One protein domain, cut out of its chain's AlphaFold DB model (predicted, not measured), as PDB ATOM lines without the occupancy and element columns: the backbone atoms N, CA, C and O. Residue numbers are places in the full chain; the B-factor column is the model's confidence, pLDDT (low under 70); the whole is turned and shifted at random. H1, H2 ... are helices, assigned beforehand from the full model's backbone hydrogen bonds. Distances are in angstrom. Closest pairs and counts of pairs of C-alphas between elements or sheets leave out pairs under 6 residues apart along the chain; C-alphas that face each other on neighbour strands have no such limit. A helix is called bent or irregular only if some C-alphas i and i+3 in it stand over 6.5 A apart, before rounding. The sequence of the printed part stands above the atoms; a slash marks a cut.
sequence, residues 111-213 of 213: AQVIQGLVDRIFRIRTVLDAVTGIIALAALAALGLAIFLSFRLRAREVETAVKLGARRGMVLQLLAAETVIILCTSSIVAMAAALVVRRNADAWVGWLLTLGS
ATOM      1  N   ALA A 111     151.974 142.963 111.231       86.94
ATOM      2  CA  ALA A 111     151.312 141.928 112.025       86.94
ATOM      3  C   ALA A 111     151.839 141.839 113.470       86.94
ATOM      4  O   ALA A 111     151.052 141.693 114.399       86.94
ATOM      5  N   GLN A 112     153.155 141.975 113.678       86.69
ATOM      6  CA  GLN A 112     153.747 141.932 115.019       86.69
ATOM      7  C   GLN A 112     153.437 143.189 115.827       86.69
ATOM      8  O   GLN A 112     153.220 143.091 117.032       86.69
ATOM      9  N   VAL A 113     153.409 144.362 115.188       87.25
ATOM     10  CA  VAL A 113     153.064 145.610 115.879       87.25
ATOM     11  C   VAL A 113     151.614 145.584 116.330       87.25
ATOM     12  O   VAL A 113     151.346 145.824 117.505       87.25
ATOM     13  N   ILE A 114     150.689 145.219 115.439       88.50
ATOM     14  CA  ILE A 114     149.268 145.110 115.785       88.50
ATOM     15  C   ILE A 114     149.064 144.070 116.888       88.50
ATOM     16  O   ILE A 114     148.406 144.364 117.885       88.50
ATOM     17  N   GLN A 115     149.683 142.893 116.770       88.06
ATOM     18  CA  GLN A 115     149.600 141.864 117.803       88.06
ATOM     19  C   GLN A 115     150.156 142.358 119.146       88.06
ATOM     20  O   GLN A 115     149.497 142.215 120.171       88.06
ATOM     21  N   GLY A 116     151.309 143.031 119.146       85.25
ATOM     22  CA  GLY A 116     151.905 143.585 120.361       85.25
ATOM     23  C   GLY A 116     151.052 144.667 121.030       85.25
ATOM     24  O   GLY A 116     151.012 144.740 122.260       85.25
ATOM     25  N   LEU A 117     150.348 145.499 120.254       86.94
ATOM     26  CA  LEU A 117     149.395 146.479 120.787       86.94
ATOM     27  C   LEU A 117     148.192 145.784 121.436       86.94
ATOM     28  O   LEU A 117     147.820 146.112 122.564       86.94
ATOM     29  N   VAL A 118     147.627 144.787 120.756       85.31
ATOM     30  CA  VAL A 118     146.488 144.000 121.243       85.31
ATOM     31  C   VAL A 118     146.842 143.231 122.524       85.31
ATOM     32  O   VAL A 118     146.099 143.293 123.504       85.31
ATOM     33  N   ASP A 119     148.010 142.590 122.573       85.19
ATOM     34  CA  ASP A 119     148.485 141.841 123.744       85.19
ATOM     35  C   ASP A 119     148.626 142.735 124.984       85.19
ATOM     36  O   ASP A 119     148.269 142.345 126.100       85.19
ATOM     37  N   ARG A 120     149.110 143.972 124.805       79.69
ATOM     38  CA  ARG A 120     149.210 144.949 125.901       79.69
ATOM     39  C   ARG A 120     147.837 145.332 126.445       79.69
ATOM     40  O   ARG A 120     147.675 145.381 127.665       79.69
ATOM     41  N   ILE A 121     146.852 145.553 125.573       81.44
ATOM     42  CA  ILE A 121     145.474 145.875 125.975       81.44
ATOM     43  C   ILE A 121     144.881 144.728 126.802       81.44
ATOM     44  O   ILE A 121     144.342 144.956 127.888       81.44
ATOM     45  N   PHE A 122     145.033 143.484 126.340       76.81
ATOM     46  CA  PHE A 122     144.536 142.321 127.076       76.81
ATOM     47  C   PHE A 122     145.221 142.138 128.431       76.81
ATOM     48  O   PHE A 122     144.559 141.794 129.410       76.81
ATOM     49  N   ARG A 123     146.521 142.431 128.536       82.44
ATOM     50  CA  ARG A 123     147.246 142.334 129.809       82.44
ATOM     51  C   ARG A 123     146.738 143.325 130.857       82.44
ATOM     52  O   ARG A 123     146.605 142.947 132.021       82.44
ATOM     53  N   ILE A 124     146.444 144.566 130.462       84.25
ATOM     54  CA  ILE A 124     145.901 145.587 131.375       84.25
ATOM     55  C   ILE A 124     144.549 145.132 131.931       84.25
ATOM     56  O   ILE A 124     144.328 145.210 133.140       84.25
ATOM     57  N   ARG A 125     143.679 144.584 131.073       85.81
ATOM     58  CA  ARG A 125     142.381 144.042 131.489       85.81
ATOM     59  C   ARG A 125     142.525 142.966 132.564       85.81
ATOM     60  O   ARG A 125     141.872 143.065 133.594       85.81
ATOM     61  N   THR A 126     143.418 141.997 132.373       86.38
ATOM     62  CA  THR A 126     143.618 140.904 133.341       86.38
ATOM     63  C   THR A 126     144.034 141.411 134.723       86.38
ATOM     64  O   THR A 126     143.577 140.889 135.738       86.38
ATOM     65  N   VAL A 127     144.891 142.436 134.786       89.50
ATOM     66  CA  VAL A 127     145.314 143.032 136.063       89.50
ATOM     67  C   VAL A 127     144.152 143.756 136.739       89.50
ATOM     68  O   VAL A 127     143.937 143.569 137.937       89.50
ATOM     69  N   LEU A 128     143.389 144.551 135.986       91.25
ATOM     70  CA  LEU A 128     142.216 145.247 136.515       91.25
ATOM     71  C   LEU A 128     141.160 144.257 137.018       91.25
ATOM     72  O   LEU A 128     140.683 144.417 138.137       91.25
ATOM     73  N   ASP A 129     140.880 143.196 136.262       91.06
ATOM     74  CA  ASP A 129     139.938 142.145 136.656       91.06
ATOM     75  C   ASP A 129     140.381 141.458 137.962       91.06
ATOM     76  O   ASP A 129     139.562 141.226 138.857       91.06
ATOM     77  N   ALA A 130     141.683 141.195 138.129       94.38
ATOM     78  CA  ALA A 130     142.226 140.633 139.366       94.38
ATOM     79  C   ALA A 130     142.060 141.584 140.564       94.38
ATOM     80  O   ALA A 130     141.607 141.166 141.632       94.38
ATOM     81  N   VAL A 131     142.381 142.871 140.391       96.25
ATOM     82  CA  VAL A 131     142.213 143.894 141.437       96.25
ATOM     83  C   VAL A 131     140.738 144.057 141.806       96.25
ATOM     84  O   VAL A 131     140.396 144.052 142.990       96.25
ATOM     85  N   THR A 132     139.846 144.136 140.818       94.31
ATOM     86  CA  THR A 132     138.397 144.195 141.037       94.31
ATOM     87  C   THR A 132     137.894 142.959 141.779       94.31
ATOM     88  O   THR A 132     137.095 143.101 142.705       94.31
ATOM     89  N   GLY A 133     138.396 141.765 141.452       97.62
ATOM     90  CA  GLY A 133     138.078 140.533 142.175       97.62
ATOM     91  C   GLY A 133     138.470 140.586 143.656       97.62
ATOM     92  O   GLY A 133     137.666 140.232 144.519       97.62
ATOM     93  N   ILE A 134     139.669 141.086 143.971       97.88
ATOM     94  CA  ILE A 134     140.140 141.254 145.357       97.88
ATOM     95  C   ILE A 134     139.255 142.247 146.121       97.88
ATOM     96  O   ILE A 134     138.832 141.961 147.243       97.88
ATOM     97  N   ILE A 135     138.935 143.393 145.512       97.75
ATOM     98  CA  ILE A 135     138.065 144.410 146.119       97.75
ATOM     99  C   ILE A 135     136.662 143.844 146.365       97.75
ATOM    100  O   ILE A 135     136.104 144.044 147.444       97.75
ATOM    101  N   ALA A 136     136.104 143.101 145.407       96.25
ATOM    102  CA  ALA A 136     134.801 142.462 145.553       96.25
ATOM    103  C   ALA A 136     134.789 141.462 146.720       96.25
ATOM    104  O   ALA A 136     133.863 141.468 147.530       96.25
ATOM    105  N   LEU A 137     135.841 140.648 146.857       98.19
ATOM    106  CA  LEU A 137     135.978 139.707 147.967       98.19
ATOM    107  C   LEU A 137     136.072 140.426 149.322       98.19
ATOM    108  O   LEU A 137     135.388 140.042 150.272       98.19
ATOM    109  N   ALA A 138     136.864 141.497 149.407       98.06
ATOM    110  CA  ALA A 138     136.967 142.315 150.614       98.06
ATOM    111  C   ALA A 138     135.623 142.970 150.984       98.06
ATOM    112  O   ALA A 138     135.222 142.944 152.149       98.06
ATOM    113  N   ALA A 139     134.893 143.500 149.998       96.38
ATOM    114  CA  ALA A 139     133.572 144.089 150.200       96.38
ATOM    115  C   ALA A 139     132.546 143.055 150.693       96.38
ATOM    116  O   ALA A 139     131.792 143.336 151.626       96.38
ATOM    117  N   LEU A 140     132.546 141.841 150.129       96.31
ATOM    118  CA  LEU A 140     131.688 140.744 150.589       96.31
ATOM    119  C   LEU A 140     132.025 140.307 152.018       96.31
ATOM    120  O   LEU A 140     131.116 140.080 152.815       96.31
ATOM    121  N   ALA A 141     133.312 140.230 152.368       97.88
ATOM    122  CA  ALA A 141     133.739 139.918 153.729       97.88
ATOM    123  C   ALA A 141     133.282 140.995 154.729       97.88
ATOM    124  O   ALA A 141     132.749 140.668 155.790       97.88
ATOM    125  N   ALA A 142     133.422 142.275 154.370       97.00
ATOM    126  CA  ALA A 142     132.950 143.393 155.183       97.00
ATOM    127  C   ALA A 142     131.422 143.375 155.357       97.00
ATOM    128  O   ALA A 142     130.925 143.541 156.471       97.00
ATOM    129  N   LEU A 143     130.672 143.105 154.282       95.69
ATOM    130  CA  LEU A 143     129.217 142.948 154.328       95.69
ATOM    131  C   LEU A 143     128.805 141.777 155.232       95.69
ATOM    132  O   LEU A 143     127.925 141.929 156.079       95.69
ATOM    133  N   GLY A 144     129.470 140.627 155.098       95.38
ATOM    134  CA  GLY A 144     129.244 139.464 155.955       95.38
ATOM    135  C   GLY A 144     129.501 139.773 157.430       95.38
ATOM    136  O   GLY A 144     128.688 139.420 158.287       95.38
ATOM    137  N   LEU A 145     130.580 140.501 157.733       97.12
ATOM    138  CA  LEU A 145     130.893 140.945 159.090       97.12
ATOM    139  C   LEU A 145     129.830 141.907 159.643       97.12
ATOM    140  O   LEU A 145     129.428 141.769 160.799       97.12
ATOM    141  N   ALA A 146     129.341 142.845 158.830       95.12
ATOM    142  CA  ALA A 146     128.286 143.775 159.226       95.12
ATOM    143  C   ALA A 146     126.971 143.047 159.560       95.12
ATOM    144  O   ALA A 146     126.363 143.318 160.596       95.12
ATOM    145  N   ILE A 147     126.567 142.072 158.736       93.25
ATOM    146  CA  ILE A 147     125.384 141.234 158.993       93.25
ATOM    147  C   ILE A 147     125.581 140.408 160.272       93.25
ATOM    148  O   ILE A 147     124.698 140.374 161.130       93.25
ATOM    149  N   PHE A 148     126.755 139.795 160.447       94.19
ATOM    150  CA  PHE A 148     127.082 139.028 161.650       94.19
ATOM    151  C   PHE A 148     126.992 139.880 162.925       94.19
ATOM    152  O   PHE A 148     126.376 139.467 163.909       94.19
ATOM    153  N   LEU A 149     127.571 141.084 162.908       94.56
ATOM    154  CA  LEU A 149     127.498 142.027 164.024       94.56
ATOM    155  C   LEU A 149     126.058 142.470 164.295       94.56
ATOM    156  O   LEU A 149     125.652 142.500 165.456       94.56
ATOM    157  N   SER A 150     125.272 142.745 163.250       92.06
ATOM    158  CA  SER A 150     123.851 143.096 163.375       92.06
ATOM    159  C   SER A 150     123.065 141.999 164.102       92.06
ATOM    160  O   SER A 150     122.390 142.264 165.098       92.06
ATOM    161  N   PHE A 151     123.236 140.736 163.698       90.06
ATOM    162  CA  PHE A 151     122.591 139.606 164.372       90.06
ATOM    163  C   PHE A 151     123.082 139.420 165.809       90.06
ATOM    164  O   PHE A 151     122.277 139.153 166.704       90.06
ATOM    165  N   ARG A 152     124.384 139.606 166.062       92.56
ATOM    166  CA  ARG A 152     124.960 139.512 167.410       92.56
ATOM    167  C   ARG A 152     124.391 140.573 168.356       92.56
ATOM    168  O   ARG A 152     124.102 140.255 169.508       92.56
ATOM    169  N   LEU A 153     124.218 141.811 167.891       91.25
ATOM    170  CA  LEU A 153     123.657 142.905 168.695       91.25
ATOM    171  C   LEU A 153     122.179 142.673 169.036       91.25
ATOM    172  O   LEU A 153     121.744 142.995 170.141       91.25
ATOM    173  N   ARG A 154     121.431 142.029 168.134       90.75
ATOM    174  CA  ARG A 154     119.998 141.737 168.305       90.75
ATOM    175  C   ARG A 154     119.698 140.476 169.110       90.75
ATOM    176  O   ARG A 154     118.534 140.135 169.309       90.75
ATOM    177  N   ALA A 155     120.711 139.795 169.647       87.69
ATOM    178  CA  ALA A 155     120.519 138.585 170.450       87.69
ATOM    179  C   ALA A 155     119.560 138.797 171.643       87.69
ATOM    180  O   ALA A 155     118.752 137.923 171.951       87.69
ATOM    181  N   ARG A 156     119.596 139.979 172.279       89.25
ATOM    182  CA  ARG A 156     118.698 140.333 173.399       89.25
ATOM    183  C   ARG A 156     117.244 140.541 172.960       89.25
ATOM    184  O   ARG A 156     116.320 140.172 173.685       89.25
ATOM    185  N   GLU A 157     117.034 141.106 171.774       89.12
ATOM    186  CA  GLU A 157     115.703 141.288 171.181       89.12
ATOM    187  C   GLU A 157     115.083 139.929 170.843       89.12
ATOM    188  O   GLU A 157     113.934 139.662 171.191       89.12
ATOM    189  N   VAL A 158     115.884 139.033 170.255       88.75
ATOM    190  CA  VAL A 158     115.494 137.650 169.949       88.75
ATOM    191  C   VAL A 158     115.096 136.896 171.220       88.75
ATOM    192  O   VAL A 158     114.057 136.234 171.241       88.75
ATOM    193  N   GLU A 159     115.883 137.010 172.293       90.12
ATOM    194  CA  GLU A 159     115.568 136.379 173.580       90.12
ATOM    195  C   GLU A 159     114.243 136.898 174.159       90.12
ATOM    196  O   GLU A 159     113.414 136.112 174.626       90.12
ATOM    197  N   THR A 160     114.012 138.209 174.083       90.94
ATOM    198  CA  THR A 160     112.774 138.842 174.558       90.94
ATOM    199  C   THR A 160     111.565 138.382 173.741       90.94
ATOM    200  O   THR A 160     110.551 137.991 174.316       90.94
ATOM    201  N   ALA A 161     111.677 138.336 172.412       88.94
ATOM    202  CA  ALA A 161     110.606 137.876 171.529       88.94
ATOM    203  C   ALA A 161     110.211 136.415 171.805       88.94
ATOM    204  O   ALA A 161     109.025 136.089 171.863       88.94
ATOM    205  N   VAL A 162     111.192 135.535 172.038       89.31
ATOM    206  CA  VAL A 162     110.929 134.131 172.395       89.31
ATOM    207  C   VAL A 162     110.258 134.024 173.768       89.31
ATOM    208  O   VAL A 162     109.325 133.236 173.920       89.31
ATOM    209  N   LYS A 163     110.666 134.839 174.754       91.00
ATOM    210  CA  LYS A 163     110.015 134.894 176.079       91.00
ATOM    211  C   LYS A 163     108.563 135.379 176.014       91.00
ATOM    212  O   LYS A 163     107.749 134.927 176.810       91.00
ATOM    213  N   LEU A 164     108.226 136.237 175.050       91.06
ATOM    214  CA  LEU A 164     106.855 136.691 174.776       91.06
ATOM    215  C   LEU A 164     106.008 135.661 173.998       91.06
ATOM    216  O   LEU A 164     104.856 135.937 173.672       91.06
ATOM    217  N   GLY A 165     106.553 134.473 173.708       91.94
ATOM    218  CA  GLY A 165     105.834 133.369 173.066       91.94
ATOM    219  C   GLY A 165     106.093 133.216 171.563       91.94
ATOM    220  O   GLY A 165     105.477 132.360 170.927       91.94
ATOM    221  N   ALA A 166     107.008 133.992 170.969       89.56
ATOM    222  CA  ALA A 166     107.337 133.839 169.554       89.56
ATOM    223  C   ALA A 166     108.082 132.518 169.283       89.56
ATOM    224  O   ALA A 166     109.070 132.169 169.938       89.56
ATOM    225  N   ARG A 167     107.654 131.786 168.247       91.25
ATOM    226  CA  ARG A 167     108.349 130.577 167.778       91.25
ATOM    227  C   ARG A 167     109.701 130.960 167.163       91.25
ATOM    228  O   ARG A 167     109.765 131.861 166.334       91.25
ATOM    229  N   ARG A 168     110.772 130.214 167.472       84.62
ATOM    230  CA  ARG A 168     112.143 130.469 166.961       84.62
ATOM    231  C   ARG A 168     112.223 130.639 165.434       84.62
ATOM    232  O   ARG A 168     112.985 131.466 164.951       84.62
ATOM    233  N   GLY A 169     111.406 129.895 164.682       86.25
ATOM    234  CA  GLY A 169     111.333 130.009 163.221       86.25
ATOM    235  C   GLY A 169     110.744 131.335 162.723       86.25
ATOM    236  O   GLY A 169     111.208 131.852 161.714       86.25
ATOM    237  N   MET A 170     109.789 131.919 163.452       89.81
ATOM    238  CA  MET A 170     109.198 133.219 163.108       89.81
ATOM    239  C   MET A 170     110.221 134.348 163.269       89.81
ATOM    240  O   MET A 170     110.332 135.208 162.401       89.81
ATOM    241  N   VAL A 171     111.018 134.317 164.342       87.69
ATOM    242  CA  VAL A 171     112.072 135.317 164.576       87.69
ATOM    243  C   VAL A 171     113.167 135.234 163.506       87.69
ATOM    244  O   VAL A 171     113.623 136.258 163.004       87.69
ATOM    245  N   LEU A 172     113.545 134.017 163.098       86.31
ATOM    246  CA  LEU A 172     114.518 133.812 162.023       86.31
ATOM    247  C   LEU A 172     113.985 134.282 160.661       86.31
ATOM    248  O   LEU A 172     114.723 134.915 159.911       86.31
ATOM    249  N   GLN A 173     112.705 134.034 160.358       90.81
ATOM    250  CA  GLN A 173     112.057 134.558 159.151       90.81
ATOM    251  C   GLN A 173     112.033 136.088 159.125       90.81
ATOM    252  O   GLN A 173     112.290 136.671 158.076       90.81
ATOM    253  N   LEU A 174     111.770 136.737 160.261       90.44
ATOM    254  CA  LEU A 174     111.742 138.196 160.355       90.44
ATOM    255  C   LEU A 174     113.129 138.814 160.110       90.44
ATOM    256  O   LEU A 174     113.259 139.709 159.278       90.44
ATOM    257  N   LEU A 175     114.175 138.283 160.756       89.62
ATOM    258  CA  LEU A 175     115.561 138.728 160.538       89.62
ATOM    259  C   LEU A 175     116.038 138.472 159.100       89.62
ATOM    260  O   LEU A 175     116.731 139.307 158.512       89.62
ATOM    261  N   ALA A 176     115.660 137.332 158.516       90.12
ATOM    262  CA  ALA A 176     115.969 137.024 157.125       90.12
ATOM    263  C   ALA A 176     115.254 137.986 156.166       90.12
ATOM    264  O   ALA A 176     115.892 138.516 155.260       90.12
ATOM    265  N   ALA A 177     113.965 138.260 156.389       94.00
ATOM    266  CA  ALA A 177     113.188 139.193 155.576       94.00
ATOM    267  C   ALA A 177     113.791 140.602 155.605       94.00
ATOM    268  O   ALA A 177     113.978 141.210 154.555       94.00
ATOM    269  N   GLU A 178     114.173 141.098 156.782       93.81
ATOM    270  CA  GLU A 178     114.833 142.395 156.907       93.81
ATOM    271  C   GLU A 178     116.171 142.438 156.157       93.81
ATOM    272  O   GLU A 178     116.418 143.361 155.381       93.81
ATOM    273  N   THR A 179     117.011 141.414 156.333       92.56
ATOM    274  CA  THR A 179     118.307 141.323 155.640       92.56
ATOM    275  C   THR A 179     118.117 141.325 154.123       92.56
ATOM    276  O   THR A 179     118.812 142.047 153.412       92.56
ATOM    277  N   VAL A 180     117.137 140.569 153.619       95.12
ATOM    278  CA  VAL A 180     116.802 140.525 152.190       95.12
ATOM    279  C   VAL A 180     116.330 141.890 151.694       95.12
ATOM    280  O   VAL A 180     116.813 142.350 150.664       95.12
ATOM    281  N   ILE A 181     115.453 142.578 152.430       96.12
ATOM    282  CA  ILE A 181     114.968 143.914 152.053       96.12
ATOM    283  C   ILE A 181     116.130 144.912 151.961       96.12
ATOM    284  O   ILE A 181     116.227 145.649 150.975       96.12
ATOM    285  N   ILE A 182     117.042 144.916 152.938       94.81
ATOM    286  CA  ILE A 182     118.220 145.797 152.939       94.81
ATOM    287  C   ILE A 182     119.137 145.483 151.749       94.81
ATOM    288  O   ILE A 182     119.587 146.397 151.060       94.81
ATOM    289  N   LEU A 183     119.393 144.205 151.459       93.69
ATOM    290  CA  LEU A 183     120.236 143.808 150.328       93.69
ATOM    291  C   LEU A 183     119.593 144.150 148.979       93.69
ATOM    292  O   LEU A 183     120.278 144.654 148.089       93.69
ATOM    293  N   CYS A 184     118.287 143.932 148.825       96.62
ATOM    294  CA  CYS A 184     117.551 144.281 147.612       96.62
ATOM    295  C   CYS A 184     117.551 145.792 147.369       96.62
ATOM    296  O   CYS A 184     117.904 146.236 146.279       96.62
ATOM    297  N   THR A 185     117.203 146.588 148.382       96.56
ATOM    298  CA  THR A 185     117.207 148.057 148.276       96.56
ATOM    299  C   THR A 185     118.604 148.593 147.974       96.56
ATOM    300  O   THR A 185     118.766 149.390 147.051       96.56
ATOM    301  N   SER A 186     119.631 148.085 148.659       94.81
ATOM    302  CA  SER A 186     121.028 148.457 148.405       94.81
ATOM    303  C   SER A 186     121.472 148.094 146.983       94.81
ATOM    304  O   SER A 186     122.130 148.892 146.319       94.81
ATOM    305  N   SER A 187     121.062 146.927 146.476       94.62
ATOM    306  CA  SER A 187     121.369 146.487 145.108       94.62
ATOM    307  C   SER A 187     120.699 147.369 144.054       94.62
ATOM    308  O   SER A 187     121.320 147.691 143.043       94.62
ATOM    309  N   ILE A 188     119.457 147.803 144.291       97.38
ATOM    310  CA  ILE A 188     118.745 148.739 143.407       97.38
ATOM    311  C   ILE A 188     119.485 150.079 143.343       97.38
ATOM    312  O   ILE A 188     119.722 150.597 142.252       97.38
ATOM    313  N   VAL A 189     119.895 150.620 144.495       96.81
ATOM    314  CA  VAL A 189     120.657 151.878 144.563       96.81
ATOM    315  C   VAL A 189     122.004 151.745 143.849       96.81
ATOM    316  O   VAL A 189     122.352 152.598 143.032       96.81
ATOM    317  N   ALA A 190     122.736 150.654 144.090       94.75
ATOM    318  CA  ALA A 190     124.009 150.386 143.428       94.75
ATOM    319  C   ALA A 190     123.853 150.258 141.901       94.75
ATOM    320  O   ALA A 190     124.637 150.835 141.150       94.75
ATOM    321  N   MET A 191     122.811 149.562 141.435       96.38
ATOM    322  CA  MET A 191     122.500 149.430 140.010       96.38
ATOM    323  C   MET A 191     122.179 150.788 139.375       96.38
ATOM    324  O   MET A 191     122.681 151.099 138.295       96.38
ATOM    325  N   ALA A 192     121.375 151.618 140.043       96.31
ATOM    326  CA  ALA A 192     121.057 152.958 139.564       96.31
ATOM    327  C   ALA A 192     122.322 153.822 139.434       96.31
ATOM    328  O   ALA A 192     122.538 154.437 138.389       96.31
ATOM    329  N   ALA A 193     123.197 153.806 140.443       94.25
ATOM    330  CA  ALA A 193     124.477 154.511 140.397       94.25
ATOM    331  C   ALA A 193     125.372 154.003 139.251       94.25
ATOM    332  O   ALA A 193     125.894 154.804 138.476       94.25
ATOM    333  N   ALA A 194     125.488 152.683 139.077       93.81
ATOM    334  CA  ALA A 194     126.262 152.086 137.990       93.81
ATOM    335  C   ALA A 194     125.724 152.482 136.603       93.81
ATOM    336  O   ALA A 194     126.497 152.771 135.688       93.81
ATOM    337  N   LEU A 195     124.399 152.550 136.441       94.62
ATOM    338  CA  LEU A 195     123.765 153.008 135.205       94.62
ATOM    339  C   LEU A 195     124.060 154.481 134.908       94.62
ATOM    340  O   LEU A 195     124.305 154.816 133.747       94.62
ATOM    341  N   VAL A 196     124.059 155.341 135.930       95.19
ATOM    342  CA  VAL A 196     124.426 156.759 135.795       95.19
ATOM    343  C   VAL A 196     125.875 156.893 135.341       95.19
ATOM    344  O   VAL A 196     126.133 157.588 134.360       95.19
ATOM    345  N   VAL A 197     126.806 156.183 135.984       93.56
ATOM    346  CA  VAL A 197     128.226 156.202 135.601       93.56
ATOM    347  C   VAL A 197     128.404 155.712 134.166       93.56
ATOM    348  O   VAL A 197     129.024 156.396 133.359       93.56
ATOM    349  N   ARG A 198     127.788 154.580 133.804       93.00
ATOM    350  CA  ARG A 198     127.894 154.008 132.454       93.00
ATOM    351  C   ARG A 198     127.419 154.970 131.366       93.00
ATOM    352  O   ARG A 198     128.022 155.016 130.305       93.00
ATOM    353  N   ARG A 199     126.340 155.721 131.607       93.25
ATOM    354  CA  ARG A 199     125.816 156.685 130.623       93.25
ATOM    355  C   ARG A 199     126.687 157.928 130.456       93.25
ATOM    356  O   ARG A 199     126.613 158.552 129.407       93.25
ATOM    357  N   ASN A 200     127.468 158.293 131.470       93.31
ATOM    358  CA  ASN A 200     128.297 159.500 131.458       93.31
ATOM    359  C   ASN A 200     129.795 159.197 131.290       93.31
ATOM    360  O   ASN A 200     130.606 160.116 131.365       93.31
ATOM    361  N   ALA A 201     130.162 157.930 131.071       87.81
ATOM    362  CA  ALA A 201     131.548 157.480 131.041       87.81
ATOM    363  C   ALA A 201     132.390 158.277 130.034       87.81
ATOM    364  O   ALA A 201     133.431 158.807 130.406       87.81
ATOM    365  N   ASP A 202     131.899 158.448 128.806       85.00
ATOM    366  CA  ASP A 202     132.636 159.148 127.748       85.00
ATOM    367  C   ASP A 202     132.882 160.624 128.095       85.00
ATOM    368  O   ASP A 202     133.988 161.139 127.925       85.00
ATOM    369  N   ALA A 203     131.875 161.296 128.659       85.44
ATOM    370  CA  ALA A 203     131.978 162.693 129.075       85.44
ATOM    371  C   ALA A 203     132.957 162.873 130.244       85.44
ATOM    372  O   ALA A 203     133.734 163.825 130.275       85.44
ATOM    373  N   TRP A 204     132.935 161.954 131.211       86.75
ATOM    374  CA  TRP A 204     133.782 162.028 132.401       86.75
ATOM    375  C   TRP A 204     135.233 161.664 132.091       86.75
ATOM    376  O   TRP A 204     136.142 162.301 132.615       86.75
ATOM    377  N   VAL A 205     135.456 160.684 131.211       83.69
ATOM    378  CA  VAL A 205     136.794 160.357 130.703       83.69
ATOM    379  C   VAL A 205     137.353 161.536 129.911       83.69
ATOM    380  O   VAL A 205     138.483 161.940 130.167       83.69
ATOM    381  N   GLY A 206     136.558 162.145 129.025       81.06
ATOM    382  CA  GLY A 206     136.965 163.349 128.296       81.06
ATOM    383  C   GLY A 206     137.375 164.494 129.228       81.06
ATOM    384  O   GLY A 206     138.440 165.080 129.057       81.06
ATOM    385  N   TRP A 207     136.583 164.754 130.271       85.62
ATOM    386  CA  TRP A 207     136.892 165.775 131.275       85.62
ATOM    387  C   TRP A 207     138.163 165.464 132.087       85.62
ATOM    388  O   TRP A 207     139.010 166.337 132.271       85.62
ATOM    389  N   LEU A 208     138.349 164.216 132.527       83.12
ATOM    390  CA  LEU A 208     139.552 163.795 133.259       83.12
ATOM    391  C   LEU A 208     140.826 163.915 132.417       83.12
ATOM    392  O   LEU A 208     141.867 164.297 132.945       83.12
ATOM    393  N   LEU A 209     140.750 163.625 131.116       80.81
ATOM    394  CA  LEU A 209     141.883 163.790 130.205       80.81
ATOM    395  C   LEU A 209     142.242 165.268 130.006       80.81
ATOM    396  O   LEU A 209     143.423 165.594 129.959       80.81
ATOM    397  N   THR A 210     141.249 166.165 129.976       82.75
ATOM    398  CA  THR A 210     141.483 167.620 129.857       82.75
ATOM    399  C   THR A 210     142.044 168.270 131.125       82.75
ATOM    400  O   THR A 210     142.568 169.373 131.062       82.75
ATOM    401  N   LEU A 211     141.943 167.606 132.282       80.50
ATOM    402  CA  LEU A 211     142.551 168.059 133.540       80.50
ATOM    403  C   LEU A 211     144.032 167.677 133.665       80.50
ATOM    404  O   LEU A 211     144.730 168.230 134.513       80.50
ATOM    405  N   GLY A 212     144.482 166.686 132.889       61.78
ATOM    406  CA  GLY A 212     145.857 166.177 132.907       61.78
ATOM    407  C   GLY A 212     146.772 166.768 131.829       61.78
ATOM    408  O   GLY A 212     147.966 166.475 131.850       61.78
ATOM    409  N   SER A 213     146.218 167.555 130.902       53.09
ATOM    410  CA  SER A 213     146.929 168.350 129.889       53.09
ATOM    411  C   SER A 213     147.088 169.794 130.343       53.09
ATOM    412  O   SER A 213     148.199 170.341 130.188       53.09
TER     413      SER A 213
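AT A GLANCE: This is residues 111 to 213 of the 213 residues of an uncharacterized protein of Gammaproteobacteria bacterium (UniProt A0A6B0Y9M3). Two long helices, H1 and the arm H3a, make a long narrow V: they run opposite ways, come near each other toward the end where the short helix H2 makes the turn between them, and spread apart toward their other ends. At the open end of the V the third helix bends, and its short second arm, H3b, turns off to the side. The printed part has 103 residues with three named helices in the order H1, H2, H3 and no named strand; the class is all helix. The whole is extended, with a radius of gyration of the C-alphas of 23.1 A, and its C-alphas span 76 by 28 by 21 A, a rod in outline.

IN THESE COORDINATES: H1 holds residues 111 to 153 and measures 63.1 A from its first C-alpha, at (151.312, 141.928, 112.025), to its last, at (123.657, 142.905, 168.695). After one residue comes H2, residues 155 to 163, 12.5 A long. H3, residues 168 to 211, was assigned as one helix by its hydrogen bonds but is bent: C-alphas 199 and 202 are 7.8 A apart. Its arm H3a, residues 168 to 199, is 46.8 A long. Its arm H3b, residues 202 to 211, is 14.5 A long and ends with C-alpha 211 at (142.551, 168.059, 133.540).

HOW THE PARTS SIT: H1 and H3a are close but not clearly touching, and their closest C-alphas, those of Ile 147 and Thr 179, are 7.8 A apart. Their lines stand at a shallow tilt of 32 degrees, opposite ways, and their centres are 22.0 A apart. H1 and H2 meet only through their link. H2 and H3a form a helical hairpin, at a steep tilt of 41 degrees, opposite ways. They touch with residues 168 to 171 of H3a alone, and their closest C-alphas, those of Val 162 and Arg 168, are 6.7 A apart. H3a and H3b stand at a steep tilt of 65 degrees. H3b is apart from H1 and from H2. In H1, H2, H3a and H3b every O i to N i+4 pair is within hydrogen-bond range.

THE WHOLE: The two C-alphas farthest apart, those of Ala 111 and Leu 164, are 77.1 A from each other, while the first and last printed C-alphas, those of Ala 111 and Ser 213, are 32.2 A apart. Residues 111 to 142, which belong to H1, stand free, and so do residues 184 to 213, of which 184 to 211 belong to H3. The links from H1 to H2 and from H2 to H3 are tight, with 1 and 4 residues. The printed part has no cut and ends at residue 213, the chain's last residue. The mean pLDDT of the printed part is 90.2, and residues 212 to 213 are under 70.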